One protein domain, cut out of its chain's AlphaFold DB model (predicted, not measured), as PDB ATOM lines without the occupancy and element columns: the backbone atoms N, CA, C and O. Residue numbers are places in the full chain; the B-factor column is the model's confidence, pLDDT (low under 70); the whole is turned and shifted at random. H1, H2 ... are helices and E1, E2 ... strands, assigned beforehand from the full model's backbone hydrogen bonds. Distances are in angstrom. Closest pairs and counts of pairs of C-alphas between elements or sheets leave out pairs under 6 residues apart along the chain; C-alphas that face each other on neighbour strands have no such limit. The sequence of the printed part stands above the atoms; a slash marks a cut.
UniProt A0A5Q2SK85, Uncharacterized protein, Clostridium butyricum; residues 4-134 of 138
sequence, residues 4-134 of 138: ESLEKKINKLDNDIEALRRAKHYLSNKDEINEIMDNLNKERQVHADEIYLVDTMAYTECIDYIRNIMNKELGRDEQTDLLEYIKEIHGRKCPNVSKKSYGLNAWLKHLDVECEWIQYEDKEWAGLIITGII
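This is residues 4 to 134 of the 138 residues of an uncharacterized protein of Clostridium butyricum (UniProt A0A5Q2SK85). Two lobes make an elongated model: a body in which helices H3, H4 and H5 gather at a two-stranded hairpin, E1 and E2, and a long arm, the helical hairpin of H1 and H2, that reaches away from it. The arm makes much of the length, and H2 passes into H3 of the head through a tight link. The printed part has 131 residues, with five named helices and then two named strands in the order H1 H2 H3 H4 H5 E1 E2; the sheet, E1 - E2, is antiparallel and the class is mostly helix. The whole is loose, with a radius of gyration of the C-alphas of 19.1 A, and elongated, spanning 59 by 36 by 25 A.

E1, residues 113 to 118, is 16.1 A long and E2, residues 127 to 133, is 18.2 A long, ending at C-alpha 133 at (184.327, 185.151, 183.395). H5 is residues 104 to 110, H4 residues 76 to 90 with 21.4 A, and H3 residues 55 to 69 with 20.9 A. H2, residues 30 to 52, is the longest helix, 32.1 A, from C-alpha 30 at (162.577, 217.397, 208.586). H1, residues 4 to 23, is 28.7 A long and begins at C-alpha 4 at (175.174, 186.856, 209.117).

E1 and E2 form an antiparallel hairpin, 157 degrees between their directions, with N 116 and O 129 2.8 A apart and N 131 and O 114 2.9 A apart, within hydrogen-bond range. Residues 73 to 74 make a short antiparallel pairing with residues 128 to 129 of E2. The closest C-alphas of H3 and E2, Ile 69 and Ile 130, are 7.4 A apart; those of H5 and E1, Leu 108 and Glu 114, are also 7.4 A apart. H4 touches H5 at a steep tilt of 42 degrees, the same way, closest at the C-alphas of Leu 83 and Leu 104, 5.3 A. H3 and H4 are a helical hairpin at a shallow tilt of 24 degrees, opposite ways; H4 touches H3 with residues 86 to 90 alone, closest at the C-alphas of Ala 58 and His 90, 5.4 A. H2 and H3 meet only through their link. H1 and H2, a helical hairpin, touch at a shallow tilt of 19 degrees, opposite ways, with the C-alphas of Ile 10 and Arg 44 closest at 5.5 A. H1 is apart from H3, H4, H5 and both strands; H2 and H4 are only just apart, closest 8.3 A. Every O i to N i+4 pair is within hydrogen-bond range in H1, H2, H4 and H5, and 9 of 11 in H3.

The C-alphas farthest apart, Asn 29 and Asp 122, are 59.4 A from each other. The printed part has no cut; the one long link is H4 to H5, residues 91 to 103. The model's mean pLDDT over the printed part is 94.7, and no printed residue is under 70.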
ATOM      1  N   GLU A   4     176.640 186.845 209.019       87.88
ATOM      2  CA  GLU A   4     175.174 186.856 209.117       87.88
ATOM      3  C   GLU A   4     174.652 187.865 210.162       87.88
ATOM      4  O   GLU A   4     173.576 188.446 210.001       87.88
ATOM      5  N   SER A   5     175.398 188.086 211.249       91.75
ATOM      6  CA  SER A   5     175.031 189.072 212.271       91.75
ATOM      7  C   SER A   5     175.115 190.507 211.737       91.75
ATOM      8  O   SER A   5     174.227 191.311 212.029       91.75
ATOM      9  N   LEU A   6     176.127 190.814 210.920       92.75
ATOM     10  CA  LEU A   6     176.281 192.108 210.255       92.75
ATOM     11  C   LEU A   6     175.205 192.309 209.184       92.75
ATOM     12  O   LEU A   6     174.570 193.361 209.171       92.75
ATOM     13  N   GLU A   7     174.893 191.287 208.374       90.81
ATOM     14  CA  GLU A   7     173.772 191.345 207.421       90.81
ATOM     15  C   GLU A   7     172.452 191.689 208.128       90.81
ATOM     16  O   GLU A   7     171.678 192.519 207.650       90.81
ATOM     17  N   LYS A   8     172.175 191.085 209.290       92.06
ATOM     18  CA  LYS A   8     170.964 191.389 210.073       92.06
ATOM     19  C   LYS A   8     170.951 192.831 210.584       92.06
ATOM     20  O   LYS A   8     169.894 193.461 210.553       92.06
ATOM     21  N   LYS A   9     172.097 193.356 211.031       94.94
ATOM     22  CA  LYS A   9     172.222 194.757 211.466       94.94
ATOM     23  C   LYS A   9     171.970 195.724 210.312       94.94
ATOM     24  O   LYS A   9     171.149 196.621 210.462       94.94
ATOM     25  N   ILE A  10     172.592 195.492 209.157       95.00
ATOM     26  CA  ILE A  10     172.399 196.312 207.952       95.00
ATOM     27  C   ILE A  10     170.932 196.309 207.528       95.00
ATOM     28  O   ILE A  10     170.350 197.373 207.355       95.00
ATOM     29  N   ASN A  11     170.299 195.134 207.467       93.56
ATOM     30  CA  ASN A  11     168.880 195.030 207.126       93.56
ATOM     31  C   ASN A  11     167.979 195.797 208.107       93.56
ATOM     32  O   ASN A  11     166.973 196.374 207.700       93.56
ATOM     33  N   LYS A  12     168.309 195.803 209.404       95.56
ATOM     34  CA  LYS A  12     167.574 196.604 210.390       95.56
ATOM     35  C   LYS A  12     167.747 198.100 210.119       95.56
ATOM     36  O   LYS A  12     166.743 198.801 210.038       95.56
ATOM     37  N   LEU A  13     168.984 198.559 209.925       97.06
ATOM     38  CA  LEU A  13     169.289 199.959 209.621       97.06
ATOM     39  C   LEU A  13     168.587 200.424 208.338       97.06
ATOM     40  O   LEU A  13     167.975 201.487 208.341       97.06
ATOM     41  N   ASP A  14     168.594 199.609 207.278       95.81
ATOM     42  CA  ASP A  14     167.879 199.891 206.026       95.81
ATOM     43  C   ASP A  14     166.372 200.091 206.272       95.81
ATOM     44  O   ASP A  14     165.789 201.074 205.810       95.81
ATOM     45  N   ASN A  15     165.740 199.211 207.062       95.69
ATOM     46  CA  ASN A  15     164.322 199.342 207.412       95.69
ATOM     47  C   ASN A  15     164.038 200.609 208.239       95.69
ATOM     48  O   ASN A  15     163.033 201.285 207.994       95.69
ATOM     49  N   ASP A  16     164.906 200.938 209.201       97.19
ATOM     50  CA  ASP A  16     164.772 202.125 210.054       97.19
ATOM     51  C   ASP A  16     164.911 203.413 209.217       97.19
ATOM     52  O   ASP A  16     164.088 204.328 209.324       97.19
ATOM     53  N   ILE A  17     165.881 203.458 208.297       97.06
ATOM     54  CA  ILE A  17     166.071 204.560 207.342       97.06
ATOM     55  C   ILE A  17     164.848 204.705 206.424       97.06
ATOM     56  O   ILE A  17     164.370 205.822 206.203       97.06
ATOM     57  N   GLU A  18     164.300 203.608 205.898       96.31
ATOM     58  CA  GLU A  18     163.083 203.640 205.074       96.31
ATOM     59  C   GLU A  18     161.844 204.094 205.858       96.31
ATOM     60  O   GLU A  18     160.965 204.771 205.309       96.31
ATOM     61  N   ALA A  19     161.737 203.724 207.134       96.81
ATOM     62  CA  ALA A  19     160.665 204.183 208.012       96.81
ATOM     63  C   ALA A  19     160.769 205.693 208.270       96.81
ATOM     64  O   ALA A  19     159.777 206.408 208.098       96.81
ATOM     65  N   LEU A  20     161.968 206.197 208.577       96.94
ATOM     66  CA  LEU A  20     162.227 207.630 208.752       96.94
ATOM     67  C   LEU A  20     161.958 208.419 207.470       96.94
ATOM     68  O   LEU A  20     161.294 209.456 207.511       96.94
ATOM     69  N   ARG A  21     162.381 207.897 206.312       96.50
ATOM     70  CA  ARG A  21     162.116 208.520 205.009       96.50
ATOM     71  C   ARG A  21     160.612 208.655 204.751       96.50
ATOM     72  O   ARG A  21     160.176 209.694 204.264       96.50
ATOM     73  N   ARG A  22     159.809 207.652 205.128       96.69
ATOM     74  CA  ARG A  22     158.338 207.724 205.066       96.69
ATOM     75  C   ARG A  22     157.767 208.733 206.063       96.69
ATOM     76  O   ARG A  22     156.942 209.555 205.673       96.69
ATOM     77  N   ALA A  23     158.218 208.713 207.316       95.12
ATOM     78  CA  ALA A  23     157.752 209.625 208.362       95.12
ATOM     79  C   ALA A  23     158.040 211.101 208.031       95.12
ATOM     80  O   ALA A  23     157.189 211.960 208.259       95.12
ATOM     81  N   LYS A  24     159.186 211.391 207.401       96.25
ATOM     82  CA  LYS A  24     159.592 212.732 206.943       96.25
ATOM     83  C   LYS A  24     158.537 213.437 206.082       96.25
ATOM     84  O   LYS A  24     158.478 214.665 206.069       96.25
ATOM     85  N   HIS A  25     157.704 212.686 205.357       95.00
ATOM     86  CA  HIS A  25     156.625 213.261 204.549       95.00
ATOM     87  C   HIS A  25     155.480 213.846 205.386       95.00
ATOM     88  O   HIS A  25     154.781 214.733 204.902       95.00
ATOM     89  N   TYR A  26     155.304 213.379 206.621       95.56
ATOM     90  CA  TYR A  26     154.181 213.735 207.493       95.56
ATOM     91  C   TYR A  26     154.585 214.625 208.672       95.56
ATOM     92  O   TYR A  26     153.721 215.226 209.305       95.56
ATOM     93  N   LEU A  27     155.882 214.715 208.973       94.56
ATOM     94  CA  LEU A  27     156.406 215.441 210.125       94.56
ATOM     95  C   LEU A  27     157.055 216.776 209.730       94.56
ATOM     96  O   LEU A  27     157.584 216.944 208.628       94.56
ATOM     97  N   SER A  28     157.021 217.742 210.650       93.06
ATOM     98  CA  SER A  28     157.580 219.084 210.452       93.06
ATOM     99  C   SER A  28     159.077 219.182 210.768       93.06
ATOM    100  O   SER A  28     159.747 220.053 210.220       93.06
ATOM    101  N   ASN A  29     159.628 218.289 211.599       95.31
ATOM    102  CA  ASN A  29     161.040 218.262 212.017       95.31
ATOM    103  C   ASN A  29     161.953 217.580 210.976       95.31
ATOM    104  O   ASN A  29     162.701 216.650 211.269       95.31
ATOM    105  N   LYS A  30     161.883 218.033 209.720       95.44
ATOM    106  CA  LYS A  30     162.577 217.397 208.586       95.44
ATOM    107  C   LYS A  30     164.099 217.396 208.706       95.44
ATOM    108  O   LYS A  30     164.719 216.487 208.157       95.44
ATOM    109  N   ASP A  31     164.683 218.398 209.354       96.62
ATOM    110  CA  ASP A  31     166.138 218.530 209.487       96.62
ATOM    111  C   ASP A  31     166.692 217.520 210.496       96.62
ATOM    112  O   ASP A  31     167.610 216.777 210.165       96.62
ATOM    113  N   GLU A  32     166.043 217.386 211.654       96.31
ATOM    114  CA  GLU A  32     166.366 216.369 212.664       96.31
ATOM    115  C   GLU A  32     166.238 214.947 212.092       96.31
ATOM    116  O   GLU A  32     167.120 214.110 212.273       96.31
ATOM    117  N   ILE A  33     165.176 214.680 211.320       96.38
ATOM    118  CA  ILE A  33     165.005 213.381 210.655       96.38
ATOM    119  C   ILE A  33     166.160 213.097 209.679       96.38
ATOM    120  O   ILE A  33     166.615 211.957 209.602       96.38
ATOM    121  N   ASN A  34     166.651 214.107 208.949       96.81
ATOM    122  CA  ASN A  34     167.790 213.921 208.042       96.81
ATOM    123  C   ASN A  34     169.076 213.635 208.809       96.81
ATOM    124  O   ASN A  34     169.795 212.717 208.435       96.81
ATOM    125  N   GLU A  35     169.332 214.360 209.896       97.75
ATOM    126  CA  GLU A  35     170.515 214.139 210.727       97.75
ATOM    127  C   GLU A  35     170.549 212.710 211.294       97.75
ATOM    128  O   GLU A  35     171.574 212.026 211.217       97.75
ATOM    129  N   ILE A  36     169.412 212.213 211.794       97.62
ATOM    130  CA  ILE A  36     169.297 210.830 212.279       97.62
ATOM    131  C   ILE A  36     169.535 209.838 211.135       97.62
ATOM    132  O   ILE A  36     170.321 208.902 211.291       97.62
ATOM    133  N   MET A  37     168.897 210.037 209.977       97.38
ATOM    134  CA  MET A  37     169.101 209.174 208.807       97.38
ATOM    135  C   MET A  37     170.566 209.152 208.352       97.38
ATOM    136  O   MET A  37     171.065 208.091 207.985       97.38
ATOM    137  N   ASP A  38     171.264 210.286 208.382       98.06
ATOM    138  CA  ASP A  38     172.675 210.378 208.003       98.06
ATOM    139  C   ASP A  38     173.571 209.606 208.976       98.06
ATOM    140  O   ASP A  38     174.494 208.909 208.549       98.06
ATOM    141  N   ASN A  39     173.281 209.664 210.277       97.94
ATOM    142  CA  ASN A  39     174.000 208.883 211.282       97.94
ATOM    143  C   ASN A  39     173.772 207.374 211.107       97.94
ATOM    144  O   ASN A  39     174.741 206.613 211.094       97.94
ATOM    145  N   LEU A  40     172.526 206.949 210.873       97.88
ATOM    146  CA  LEU A  40     172.209 205.545 210.581       97.88
ATOM    147  C   LEU A  40     172.882 205.064 209.289       97.88
ATOM    148  O   LEU A  40     173.387 203.944 209.236       97.88
ATOM    149  N   ASN A  41     172.939 205.906 208.252       97.38
ATOM    150  CA  ASN A  41     173.631 205.582 207.003       97.38
ATOM    151  C   ASN A  41     175.140 205.402 207.204       97.38
ATOM    152  O   ASN A  41     175.722 204.492 206.613       97.38
ATOM    153  N   LYS A  42     175.779 206.235 208.035       97.75
ATOM    154  CA  LYS A  42     177.204 206.080 208.372       97.75
ATOM    155  C   LYS A  42     177.460 204.761 209.099       97.75
ATOM    156  O   LYS A  42     178.368 204.033 208.716       97.75
ATOM    157  N   GLU A  43     176.640 204.426 210.095       97.06
ATOM    158  CA  GLU A  43     176.737 203.146 210.812       97.06
ATOM    159  C   GLU A  43     176.532 201.956 209.864       97.06
ATOM    160  O   GLU A  43     177.326 201.012 209.850       97.06
ATOM    161  N   ARG A  44     175.515 202.036 209.000       96.56
ATOM    162  CA  ARG A  44     175.254 201.037 207.958       96.56
ATOM    163  C   ARG A  44     176.476 200.844 207.059       96.56
ATOM    164  O   ARG A  44     176.810 199.703 206.743       96.56
ATOM    165  N   GLN A  45     177.133 201.930 206.646       95.88
ATOM    166  CA  GLN A  45     178.304 201.865 205.774       95.88
ATOM    167  C   GLN A  45     179.486 201.175 206.459       95.88
ATOM    168  O   GLN A  45     180.087 200.301 205.848       95.88
ATOM    169  N   VAL A  46     179.748 201.471 207.735       96.31
ATOM    170  CA  VAL A  46     180.810 200.801 208.510       96.31
ATOM    171  C   VAL A  46     180.613 199.283 208.519       96.31
ATOM    172  O   VAL A  46     181.557 198.534 208.279       96.31
ATOM    173  N   HIS A  47     179.382 198.813 208.738       95.00
ATOM    174  CA  HIS A  47     179.086 197.378 208.697       95.00
ATOM    175  C   HIS A  47     179.202 196.777 207.294       95.00
ATOM    176  O   HIS A  47     179.618 195.628 207.159       95.00
ATOM    177  N   ALA A  48     178.829 197.520 206.251       94.06
ATOM    178  CA  ALA A  48     178.974 197.059 204.875       94.06
ATOM    179  C   ALA A  48     180.454 196.944 204.473       94.06
ATOM    180  O   ALA A  48     180.845 195.937 203.886       94.06
ATOM    181  N   ASP A  49     181.278 197.927 204.834       94.38
ATOM    182  CA  ASP A  49     182.715 197.938 204.545       94.38
ATOM    183  C   ASP A  49     183.427 196.747 205.200       94.38
ATOM    184  O   ASP A  49     184.273 196.114 204.573       94.38
ATOM    185  N   GLU A  50     183.040 196.384 206.427       93.12
ATOM    186  CA  GLU A  50     183.571 195.206 207.126       93.12
ATOM    187  C   GLU A  50     183.283 193.901 206.368       93.12
ATOM    188  O   GLU A  50     184.164 193.051 206.241       93.12
ATOM    189  N   ILE A  51     182.073 193.757 205.820       92.44
ATOM    190  CA  ILE A  51     181.695 192.593 205.007       92.44
ATOM    191  C   ILE A  51     182.494 192.561 203.702       92.44
ATOM    192  O   ILE A  51     182.951 191.501 203.276       92.44
ATOM    193  N   TYR A  52     182.654 193.712 203.054       92.50
ATOM    194  CA  TYR A  52     183.274 193.802 201.733       92.50
ATOM    195  C   TYR A  52     184.804 193.827 201.762       92.50
ATOM    196  O   TYR A  52     185.433 193.616 200.726       92.50
ATOM    197  N   LEU A  53     185.421 194.001 202.929       91.06
ATOM    198  CA  LEU A  53     186.877 193.993 203.084       91.06
ATOM    199  C   LEU A  53     187.523 192.699 202.564       91.06
ATOM    200  O   LEU A  53     188.621 192.730 202.010       91.06
ATOM    201  N   VAL A  54     186.838 191.562 202.717       86.19
ATOM    202  CA  VAL A  54     187.351 190.241 202.321       86.19
ATOM    203  C   VAL A  54     186.907 189.803 200.923       86.19
ATOM    204  O   VAL A  54     187.314 188.738 200.458       86.19
ATOM    205  N   ASP A  55     186.122 190.622 200.215       91.81
ATOM    206  CA  ASP A  55     185.511 190.220 198.943       91.81
ATOM    207  C   ASP A  55     186.524 189.921 197.849       91.81
ATOM    208  O   ASP A  55     186.256 189.082 197.000       91.81
ATOM    209  N   THR A  56     187.691 190.564 197.861       91.19
ATOM    210  CA  THR A  56     188.722 190.310 196.842       91.19
ATOM    211  C   THR A  56     189.311 188.903 196.972       91.19
ATOM    212  O   THR A  56     189.526 188.218 195.968       91.19
ATOM    213  N   MET A  57     189.550 188.454 198.207       91.06
ATOM    214  CA  MET A  57     190.046 187.103 198.473       91.06
ATOM    215  C   MET A  57     188.966 186.071 198.154       91.06
ATOM    216  O   MET A  57     189.219 185.151 197.380       91.06
ATOM    217  N   ALA A  58     187.755 186.293 198.671       93.50
ATOM    218  CA  ALA A  58     186.591 185.454 198.410       93.50
ATOM    219  C   ALA A  58     186.310 185.304 196.904       93.50
ATOM    220  O   ALA A  58     186.143 184.197 196.402       93.50
ATOM    221  N   TYR A  59     186.352 186.415 196.165       94.25
ATOM    222  CA  TYR A  59     186.203 186.428 194.714       94.25
ATOM    223  C   TYR A  59     187.248 185.542 194.036       94.25
ATOM    224  O   TYR A  59     186.894 184.709 193.210       94.25
ATOM    225  N   THR A  60     188.527 185.697 194.389       93.19
ATOM    226  CA  THR A  60     189.613 184.934 193.756       93.19
ATOM    227  C   THR A  60     189.417 183.430 193.949       93.19
ATOM    228  O   THR A  60     189.483 182.676 192.980       93.19
ATOM    229  N   GLU A  61     189.075 183.011 195.169       94.81
ATOM    230  CA  GLU A  61     188.798 181.609 195.492       94.81
ATOM    231  C   GLU A  61     187.565 181.074 194.743       94.81
ATOM    232  O   GLU A  61     187.626 180.013 194.116       94.81
ATOM    233  N   CYS A  62     186.467 181.838 194.716       95.31
ATOM    234  CA  CYS A  62     185.273 181.470 193.956       95.31
ATOM    235  C   CYS A  62     185.562 181.323 192.457       95.31
ATOM    236  O   CYS A  62     185.097 180.369 191.834       95.31
ATOM    237  N   ILE A  63     186.329 182.241 191.865       95.25
ATOM    238  CA  ILE A  63     186.676 182.196 190.442       95.25
ATOM    239  C   ILE A  63     187.535 180.971 190.114       95.25
ATOM    240  O   ILE A  63     187.305 180.333 189.084       95.25
ATOM    241  N   ASP A  64     188.478 180.597 190.978       94.56
ATOM    242  CA  ASP A  64     189.293 179.395 190.778       94.56
ATOM    243  C   ASP A  64     188.457 178.113 190.827       94.56
ATOM    244  O   ASP A  64     188.641 177.225 189.989       94.56
ATOM    245  N   TYR A  65     187.475 178.030 191.729       95.62
ATOM    246  CA  TYR A  65     186.511 176.930 191.726       95.62
ATOM    247  C   TYR A  65     185.658 176.916 190.452       95.62
ATOM    248  O   TYR A  65     185.538 175.879 189.795       95.62
ATOM    249  N   ILE A  66     185.110 178.071 190.060       96.06
ATOM    250  CA  ILE A  66     184.240 178.208 188.885       96.06
ATOM    251  C   ILE A  66     184.964 177.783 187.600       96.06
ATOM    252  O   ILE A  66     184.376 177.097 186.761       96.06
ATOM    253  N   ARG A  67     186.260 178.086 187.465       95.25
ATOM    254  CA  ARG A  67     187.085 177.625 186.334       95.25
ATOM    255  C   ARG A  67     187.096 176.102 186.170       95.25
ATOM    256  O   ARG A  67     187.126 175.621 185.041       95.25
ATOM    257  N   ASN A  68     187.013 175.336 187.260       95.56
ATOM    258  CA  ASN A  68     187.016 173.865 187.214       95.56
ATOM    259  C   ASN A  68     185.685 173.260 186.734       95.56
ATOM    260  O   ASN A  68     185.624 172.075 186.371       95.56
ATOM    261  N   ILE A  69     184.614 174.052 186.746       96.00
ATOM    262  CA  ILE A  69     183.265 173.646 186.335       96.00
ATOM    263  C   ILE A  69     182.773 174.382 185.080       96.00
ATOM    264  O   ILE A  69     181.645 174.166 184.648       96.00
ATOM    265  N   MET A  70     183.619 175.212 184.462       95.62
ATOM    266  CA  MET A  70     183.319 175.870 183.188       95.62
ATOM    267  C   MET A  70     182.947 174.863 182.096       95.62
ATOM    268  O   MET A  70     183.530 173.781 181.999       95.62
ATOM    269  N   ASN A  71     182.006 175.262 181.237       96.56
ATOM    270  CA  ASN A  71     181.481 174.480 180.115       96.56
ATOM    271  C   ASN A  71     180.867 173.122 180.503       96.56
ATOM    272  O   ASN A  71     180.631 172.284 179.631       96.56
ATOM    273  N   LYS A  72     180.602 172.891 181.793       96.75
ATOM    274  CA  LYS A  72     179.800 171.763 182.271       96.75
ATOM    275  C   LYS A  72     178.359 172.221 182.457       96.75
ATOM    276  O   LYS A  72     178.118 173.331 182.926       96.75
ATOM    277  N   GLU A  73     177.419 171.354 182.098       96.88
ATOM    278  CA  GLU A  73     176.017 171.530 182.463       96.88
ATOM    279  C   GLU A  73     175.846 171.152 183.934       96.88
ATOM    280  O   GLU A  73     176.132 170.023 184.322       96.88
ATOM    281  N   LEU A  74     175.408 172.113 184.741       97.56
ATOM    282  CA  LEU A  74     175.091 171.927 186.148       97.56
ATOM    283  C   LEU A  74     173.589 171.687 186.283       97.56
ATOM    284  O   LEU A  74     172.776 172.525 185.872       97.56
ATOM    285  N   GLY A  75     173.227 170.565 186.888       95.75
ATOM    286  CA  GLY A  75     171.878 170.255 187.334       95.75
ATOM    287  C   GLY A  75     171.551 170.898 188.683       95.75
ATOM    288  O   GLY A  75     172.293 171.717 189.222       95.75
ATOM    289  N   ARG A  76     170.400 170.523 189.248       95.56
ATOM    290  CA  ARG A  76     169.875 171.098 190.495       95.56
ATOM    291  C   ARG A  76     170.853 171.014 191.668       95.56
ATOM    292  O   ARG A  76     171.044 172.012 192.364       95.56
ATOM    293  N   ASP A  77     171.422 169.838 191.899       96.81
ATOM    294  CA  ASP A  77     172.265 169.594 193.069       96.81
ATOM    295  C   ASP A  77     173.580 170.370 192.935       96.81
ATOM    296  O   ASP A  77     173.922 171.146 193.817       96.81
ATOM    297  N   GLU A  78     174.221 170.322 191.763       97.25
ATOM    298  CA  GLU A  78     175.466 171.055 191.492       97.25
ATOM    299  C   GLU A  78     175.278 172.579 191.540       97.25
ATOM    300  O   GLU A  78     176.146 173.305 192.024       97.25
ATOM    301  N   GLN A  79     174.131 173.091 191.080       97.50
ATOM    302  CA  GLN A  79     173.779 174.507 191.229       97.50
ATOM    303  C   GLN A  79     173.568 174.899 192.696       97.50
ATOM    304  O   GLN A  79     173.914 176.013 193.096       97.50
ATOM    305  N   THR A  80     172.977 174.010 193.493       97.25
ATOM    306  CA  THR A  80     172.759 174.239 194.925       97.25
ATOM    307  C   THR A  80     174.092 174.240 195.667       97.25
ATOM    308  O   THR A  80     174.357 175.171 196.428       97.25
ATOM    309  N   ASP A  81     174.957 173.274 195.371       97.56
ATOM    310  CA  ASP A  81     176.297 173.163 195.943       97.56
ATOM    311  C   ASP A  81     177.155 174.380 195.589       97.56
ATOM    312  O   ASP A  81     177.772 174.978 196.469       97.56
ATOM    313  N   LEU A  82     177.130 174.823 194.326       97.88
ATOM    314  CA  LEU A  82     177.821 176.040 193.898       97.88
ATOM    315  C   LEU A  82     177.319 177.275 194.660       97.88
ATOM    316  O   LEU A  82     178.115 178.117 195.072       97.88
ATOM    317  N   LEU A  83     176.003 177.404 194.853       97.94
ATOM    318  CA  LEU A  83     175.430 178.528 195.589       97.94
ATOM    319  C   LEU A  83     175.876 178.540 197.054       97.94
ATOM    320  O   LEU A  83     176.238 179.601 197.566       97.94
ATOM    321  N   GLU A  84     175.820 177.398 197.736       97.50
ATOM    322  CA  GLU A  84     176.242 177.315 199.136       97.50
ATOM    323  C   GLU A  84     177.748 177.542 199.273       97.50
ATOM    324  O   GLU A  84     178.154 178.342 200.113       97.50
ATOM    325  N   TYR A  85     178.559 176.994 198.368       97.31
ATOM    326  CA  TYR A  85     179.999 177.248 198.322       97.31
ATOM    327  C   TYR A  85     180.331 178.746 198.201       97.31
ATOM    328  O   TYR A  85     181.121 179.279 198.983       97.31
ATOM    329  N   ILE A  86     179.678 179.464 197.276       97.19
ATOM    330  CA  ILE A  86     179.875 180.917 197.116       97.19
ATOM    331  C   ILE A  86     179.499 181.669 198.404       97.19
ATOM    332  O   ILE A  86     180.231 182.554 198.853       97.19
ATOM    333  N   LYS A  87     178.357 181.330 199.015       95.56
ATOM    334  CA  LYS A  87     177.895 181.973 200.256       95.56
ATOM    335  C   LYS A  87     178.833 181.717 201.431       95.56
ATOM    336  O   LYS A  87     179.031 182.613 202.253       95.56
ATOM    337  N   GLU A  88     179.378 180.509 201.535       95.25
ATOM    338  CA  GLU A  88     180.317 180.134 202.589       95.25
ATOM    339  C   GLU A  88     181.612 180.935 202.484       95.25
ATOM    340  O   GLU A  88     182.017 181.541 203.478       95.25
ATOM    341  N   ILE A  89     182.183 181.035 201.281       94.94
ATOM    342  CA  ILE A  89     183.415 181.792 201.026       94.94
ATOM    343  C   ILE A  89     183.233 183.287 201.291       94.94
ATOM    344  O   ILE A  89     184.043 183.901 201.983       94.94
ATOM    345  N   HIS A  90     182.148 183.886 200.795       94.06
ATOM    346  CA  HIS A  90     181.850 185.294 201.078       94.06
ATOM    347  C   HIS A  90     181.315 185.528 202.499       94.06
ATOM    348  O   HIS A  90     181.136 186.674 202.921       94.06
ATOM    349  N   GLY A  91     181.001 184.460 203.234       93.31
ATOM    350  CA  GLY A  91     180.504 184.517 204.601       93.31
ATOM    351  C   GLY A  91     179.130 185.171 204.759       93.31
ATOM    352  O   GLY A  91     178.811 185.603 205.872       93.31
ATOM    353  N   ARG A  92     178.313 185.252 203.701       92.50
ATOM    354  CA  ARG A  92     177.039 185.995 203.691       92.50
ATOM    355  C   ARG A  92     175.998 185.395 202.744       92.50
ATOM    356  O   ARG A  92     176.333 184.675 201.809       92.50
ATOM    357  N   LYS A  93     174.718 185.718 202.955       92.44
ATOM    358  CA  LYS A  93     173.599 185.164 202.164       92.44
ATOM    359  C   LYS A  93     173.474 185.792 200.786       92.44
ATOM    360  O   LYS A  93     173.084 185.105 199.838       92.44
ATOM    361  N   CYS A  94     173.726 187.092 200.690       92.06
ATOM    362  CA  CYS A  94     173.444 187.867 199.490       92.06
ATOM    363  C   CYS A  94     174.682 188.620 198.986       92.06
ATOM    364  O   CYS A  94     175.465 189.133 199.783       92.06
ATOM    365  N   PRO A  95     174.865 188.741 197.658       93.50
ATOM    366  CA  PRO A  95     176.000 189.467 197.095       93.50
ATOM    367  C   PRO A  95     175.985 190.948 197.491       93.50
ATOM    368  O   PRO A  95     177.025 191.537 197.774       93.50
ATOM    369  N   ASN A  96     174.791 191.543 197.562       91.38
ATOM    370  CA  ASN A  96     174.572 192.901 198.035       91.38
ATOM    371  C   ASN A  96     173.695 192.868 199.288       91.38
ATOM    372  O   ASN A  96     172.523 192.512 199.197       91.38
ATOM    373  N   VAL A  97     174.257 193.298 200.416       89.56
ATOM    374  CA  VAL A  97     173.656 193.195 201.757       89.56
ATOM    375  C   VAL A  97     172.401 194.045 201.961       89.56
ATOM    376  O   VAL A  97     171.669 193.825 202.920       89.56
ATOM    377  N   SER A  98     172.114 194.958 201.030       83.19
ATOM    378  CA  SER A  98     170.888 195.768 201.004       83.19
ATOM    379  C   SER A  98     169.905 195.358 199.913       83.19
ATOM    380  O   SER A  98     168.880 196.009 199.717       83.19
ATOM    381  N   LYS A  99     170.186 194.285 199.164       84.06
ATOM    382  CA  LYS A  99     169.254 193.734 198.176       84.06
ATOM    383  C   LYS A  99     168.757 192.369 198.628       84.06
ATOM    384  O   LYS A  99     169.522 191.489 198.994       84.06
ATOM    385  N   LYS A 100     167.454 192.139 198.469       79.12
ATOM    386  CA  LYS A 100     166.802 190.855 198.780       79.12
ATOM    387  C   LYS A 100     166.983 189.808 197.672       79.12
ATOM    388  O   LYS A 100     166.056 189.065 197.371       79.12
ATOM    389  N   SER A 101     168.147 189.769 197.027       88.31
ATOM    390  CA  SER A 101     168.456 188.793 195.977       88.31
ATOM    391  C   SER A 101     169.559 187.865 196.466       88.31
ATOM    392  O   SER A 101     170.653 188.325 196.763       88.31
ATOM    393  N   TYR A 102     169.244 186.577 196.595       90.75
ATOM    394  CA  TYR A 102     170.078 185.576 197.280       90.75
ATOM    395  C   TYR A 102     170.291 184.293 196.457       90.75
ATOM    396  O   TYR A 102     170.903 183.343 196.937       90.75
ATOM    397  N   GLY A 103     169.752 184.240 195.236       95.19
ATOM    398  CA  GLY A 103     169.871 183.080 194.352       95.19
ATOM    399  C   GLY A 103     171.190 183.051 193.580       95.19
ATOM    400  O   GLY A 103     171.870 184.070 193.454       95.19
ATOM    401  N   LEU A 104     171.499 181.892 192.994       96.69
ATOM    402  CA  LEU A 104     172.729 181.663 192.231       96.69
ATOM    403  C   LEU A 104     172.944 182.690 191.118       96.69
ATOM    404  O   LEU A 104     174.011 183.280 191.035       96.69
ATOM    405  N   ASN A 105     171.912 183.010 190.334       95.50
ATOM    406  CA  ASN A 105     172.013 184.027 189.282       95.50
ATOM    407  C   ASN A 105     172.457 185.409 189.810       95.50
ATOM    408  O   ASN A 105     173.162 186.144 189.126       95.50
ATOM    409  N   ALA A 106     172.054 185.784 191.029       96.31
ATOM    410  CA  ALA A 106     172.471 187.050 191.628       96.31
ATOM    411  C   ALA A 106     173.958 187.030 191.993       96.31
ATOM    412  O   ALA A 106     174.658 188.017 191.771       96.31
ATOM    413  N   TRP A 107     174.427 185.900 192.522       97.06
ATOM    414  CA  TRP A 107     175.830 185.674 192.841       97.06
ATOM    415  C   TRP A 107     176.704 185.601 191.592       97.06
ATOM    416  O   TRP A 107     177.704 186.303 191.539       97.06
ATOM    417  N   LEU A 108     176.308 184.857 190.558       96.56
ATOM    418  CA  LEU A 108     177.067 184.768 189.305       96.56
ATOM    419  C   LEU A 108     177.218 186.136 188.635       96.56
ATOM    420  O   LEU A 108     178.321 186.515 188.259       96.56
ATOM    421  N   LYS A 109     176.143 186.932 188.586       95.00
ATOM    422  CA  LYS A 109     176.216 188.323 188.110       95.00
ATOM    423  C   LYS A 109     177.119 189.187 188.976       95.00
ATOM    424  O   LYS A 109     177.834 190.027 188.452       95.00
ATOM    425  N   HIS A 110     177.057 189.017 190.296       94.19
ATOM    426  CA  HIS A 110     177.948 189.740 191.191       94.19
ATOM    427  C   HIS A 110     179.400 189.356 190.946       94.19
ATOM    428  O   HIS A 110     180.231 190.238 190.973       94.19
ATOM    429  N   LEU A 111     179.701 188.091 190.675       95.25
ATOM    430  CA  LEU A 111     181.043 187.589 190.381       95.25
ATOM    431  C   LEU A 111     181.491 187.845 188.930       95.25
ATOM    432  O   LEU A 111     182.536 187.341 188.540       95.25
ATOM    433  N   ASP A 112     180.722 188.600 188.139       95.50
ATOM    434  CA  ASP A 112     181.019 188.878 186.730       95.50
ATOM    435  C   ASP A 112     181.192 187.593 185.888       95.50
ATOM    436  O   ASP A 112     182.027 187.502 184.987       95.50
ATOM    437  N   VAL A 113     180.378 186.576 186.189       96.31
ATOM    438  CA  VAL A 113     180.367 185.271 185.514       96.31
ATOM    439  C   VAL A 113     179.290 185.236 184.434       96.31
ATOM    440  O   VAL A 113     178.118 185.542 184.681       96.31
ATOM    441  N   GLU A 114     179.682 184.810 183.239       96.88
ATOM    442  CA  GLU A 114     178.791 184.609 182.102       96.88
ATOM    443  C   GLU A 114     178.225 183.191 182.126       96.88
ATOM    444  O   GLU A 114     178.938 182.211 182.367       96.88
ATOM    445  N   CYS A 115     176.917 183.078 181.901       96.81
ATOM    446  CA  CYS A 115     176.243 181.794 181.916       96.81
ATOM    447  C   CYS A 115     175.033 181.738 180.988       96.81
ATOM    448  O   CYS A 115     174.372 182.745 180.719       96.81
ATOM    449  N   GLU A 116     174.725 180.524 180.557       97.06
ATOM    450  CA  GLU A 116     173.546 180.180 179.780       97.06
ATOM    451  C   GLU A 116     172.625 179.292 180.615       97.06
ATOM    452  O   GLU A 116     173.062 178.337 181.260       97.06
ATOM    453  N   TRP A 117     171.335 179.621 180.602       96.50
ATOM    454  CA  TRP A 117     170.299 178.845 181.272       96.50
ATOM    455  C   TRP A 117     169.522 178.044 180.233       96.50
ATOM    456  O   TRP A 117     168.936 178.621 179.316       96.50
ATOM    457  N   ILE A 118     169.490 176.726 180.398       96.06
ATOM    458  CA  ILE A 118     168.820 175.798 179.487       96.06
ATOM    459  C   ILE A 118     167.500 175.374 180.121       96.06
ATOM    460  O   ILE A 118     167.480 174.748 181.179       96.06
ATOM    461  N   GLN A 119     166.389 175.723 179.480       94.50
ATOM    462  CA  GLN A 119     165.069 175.251 179.889       94.50
ATOM    463  C   GLN A 119     164.754 173.939 179.178       94.50
ATOM    464  O   GLN A 119     164.930 173.838 177.964       94.50
ATOM    465  N   TYR A 120     164.265 172.958 179.928       91.50
ATOM    466  CA  TYR A 120     163.801 171.686 179.382       91.50
ATOM    467  C   TYR A 120     162.280 171.631 179.491       91.50
ATOM    468  O   TYR A 120     161.718 172.038 180.505       91.50
ATOM    469  N   GLU A 121     161.606 171.120 178.463       90.38
ATOM    470  CA  GLU A 121     160.144 170.968 178.485       90.38
ATOM    471  C   GLU A 121     159.683 169.912 179.504       90.38
ATOM    472  O   GLU A 121     158.560 169.974 179.998       90.38
ATOM    473  N   ASP A 122     160.553 168.956 179.834       89.19
ATOM    474  CA  ASP A 122     160.274 167.775 180.653       89.19
ATOM    475  C   ASP A 122     160.915 167.810 182.051       89.19
ATOM    476  O   ASP A 122     160.752 166.861 182.821       89.19
ATOM    477  N   LYS A 123     161.624 168.891 182.411       86.50
ATOM    478  CA  LYS A 123     162.254 169.037 183.733       86.50
ATOM    479  C   LYS A 123     161.748 170.273 184.463       86.50
ATOM    480  O   LYS A 123     161.634 171.352 183.899       86.50
ATOM    481  N   GLU A 124     161.549 170.132 185.771       86.75
ATOM    482  CA  GLU A 124     161.177 171.247 186.654       86.75
ATOM    483  C   GLU A 124     162.339 172.211 186.950       86.75
ATOM    484  O   GLU A 124     162.129 173.281 187.520       86.75
ATOM    485  N   TRP A 125     163.572 171.832 186.603       92.25
ATOM    486  CA  TRP A 125     164.777 172.601 186.901       92.25
ATOM    487  C   TRP A 125     165.583 172.878 185.633       92.25
ATOM    488  O   TRP A 125     165.855 171.967 184.850       92.25
ATOM    489  N   ALA A 126     165.985 174.136 185.458       94.81
ATOM    490  CA  ALA A 126     166.796 174.575 184.330       94.81
ATOM    491  C   ALA A 126     168.252 174.121 184.484       94.81
ATOM    492  O   ALA A 126     168.806 174.170 185.581       94.81
ATOM    493  N   GLY A 127     168.888 173.734 183.386       96.62
ATOM    494  CA  GLY A 127     170.329 173.505 183.328       96.62
ATOM    495  C   GLY A 127     171.074 174.835 183.339       96.62
ATOM    496  O   GLY A 127     170.548 175.854 182.884       96.62
ATOM    497  N   LEU A 128     172.295 174.833 183.859       97.94
ATOM    498  CA  LEU A 128     173.172 176.000 183.874       97.94
ATOM    499  C   LEU A 128     174.512 175.633 183.245       97.94
ATOM    500  O   LEU A 128     175.147 174.686 183.695       97.94
ATOM    501  N   ILE A 129     174.971 176.407 182.267       98.00
ATOM    502  CA  ILE A 129     176.332 176.303 181.730       98.00
ATOM    503  C   ILE A 129     177.061 177.612 182.008       98.00
ATOM    504  O   ILE A 129     176.595 178.679 181.618       98.00
ATOM    505  N   ILE A 130     178.213 177.535 182.671       97.75
ATOM    506  CA  ILE A 130     179.107 178.685 182.847       97.75
ATOM    507  C   ILE A 130     180.014 178.783 181.621       97.75
ATOM    508  O   ILE A 130     180.799 177.868 181.365       97.75
ATOM    509  N   THR A 131     179.902 179.880 180.877       97.19
ATOM    510  CA  THR A 131     180.547 180.065 179.566       97.19
ATOM    511  C   THR A 131     181.759 180.988 179.615       97.19
ATOM    512  O   THR A 131     182.637 180.894 178.756       97.19
ATOM    513  N   GLY A 132     181.854 181.847 180.630       96.06
ATOM    514  CA  GLY A 132     182.909 182.849 180.704       96.06
ATOM    515  C   GLY A 132     182.996 183.545 182.054       96.06
ATOM    516  O   GLY A 132     182.141 183.393 182.926       96.06
ATOM    517  N   ILE A 133     184.074 184.304 182.228       95.31
ATOM    518  CA  ILE A 133     184.327 185.151 183.395       95.31
ATOM    519  C   ILE A 133     184.848 186.476 182.851       95.31
ATOM    520  O   ILE A 133     185.889 186.505 182.188       95.31
ATOM    521  N   ILE A 134     184.132 187.562 183.118       92.75
ATOM    522  CA  ILE A 134     184.522 188.902 182.695       92.75
ATOM    523  C   ILE A 134     185.634 189.373 183.643       92.75
ATOM    524  O   ILE A 134     185.438 189.414 184.860       92.75
TER     525      ILE A 134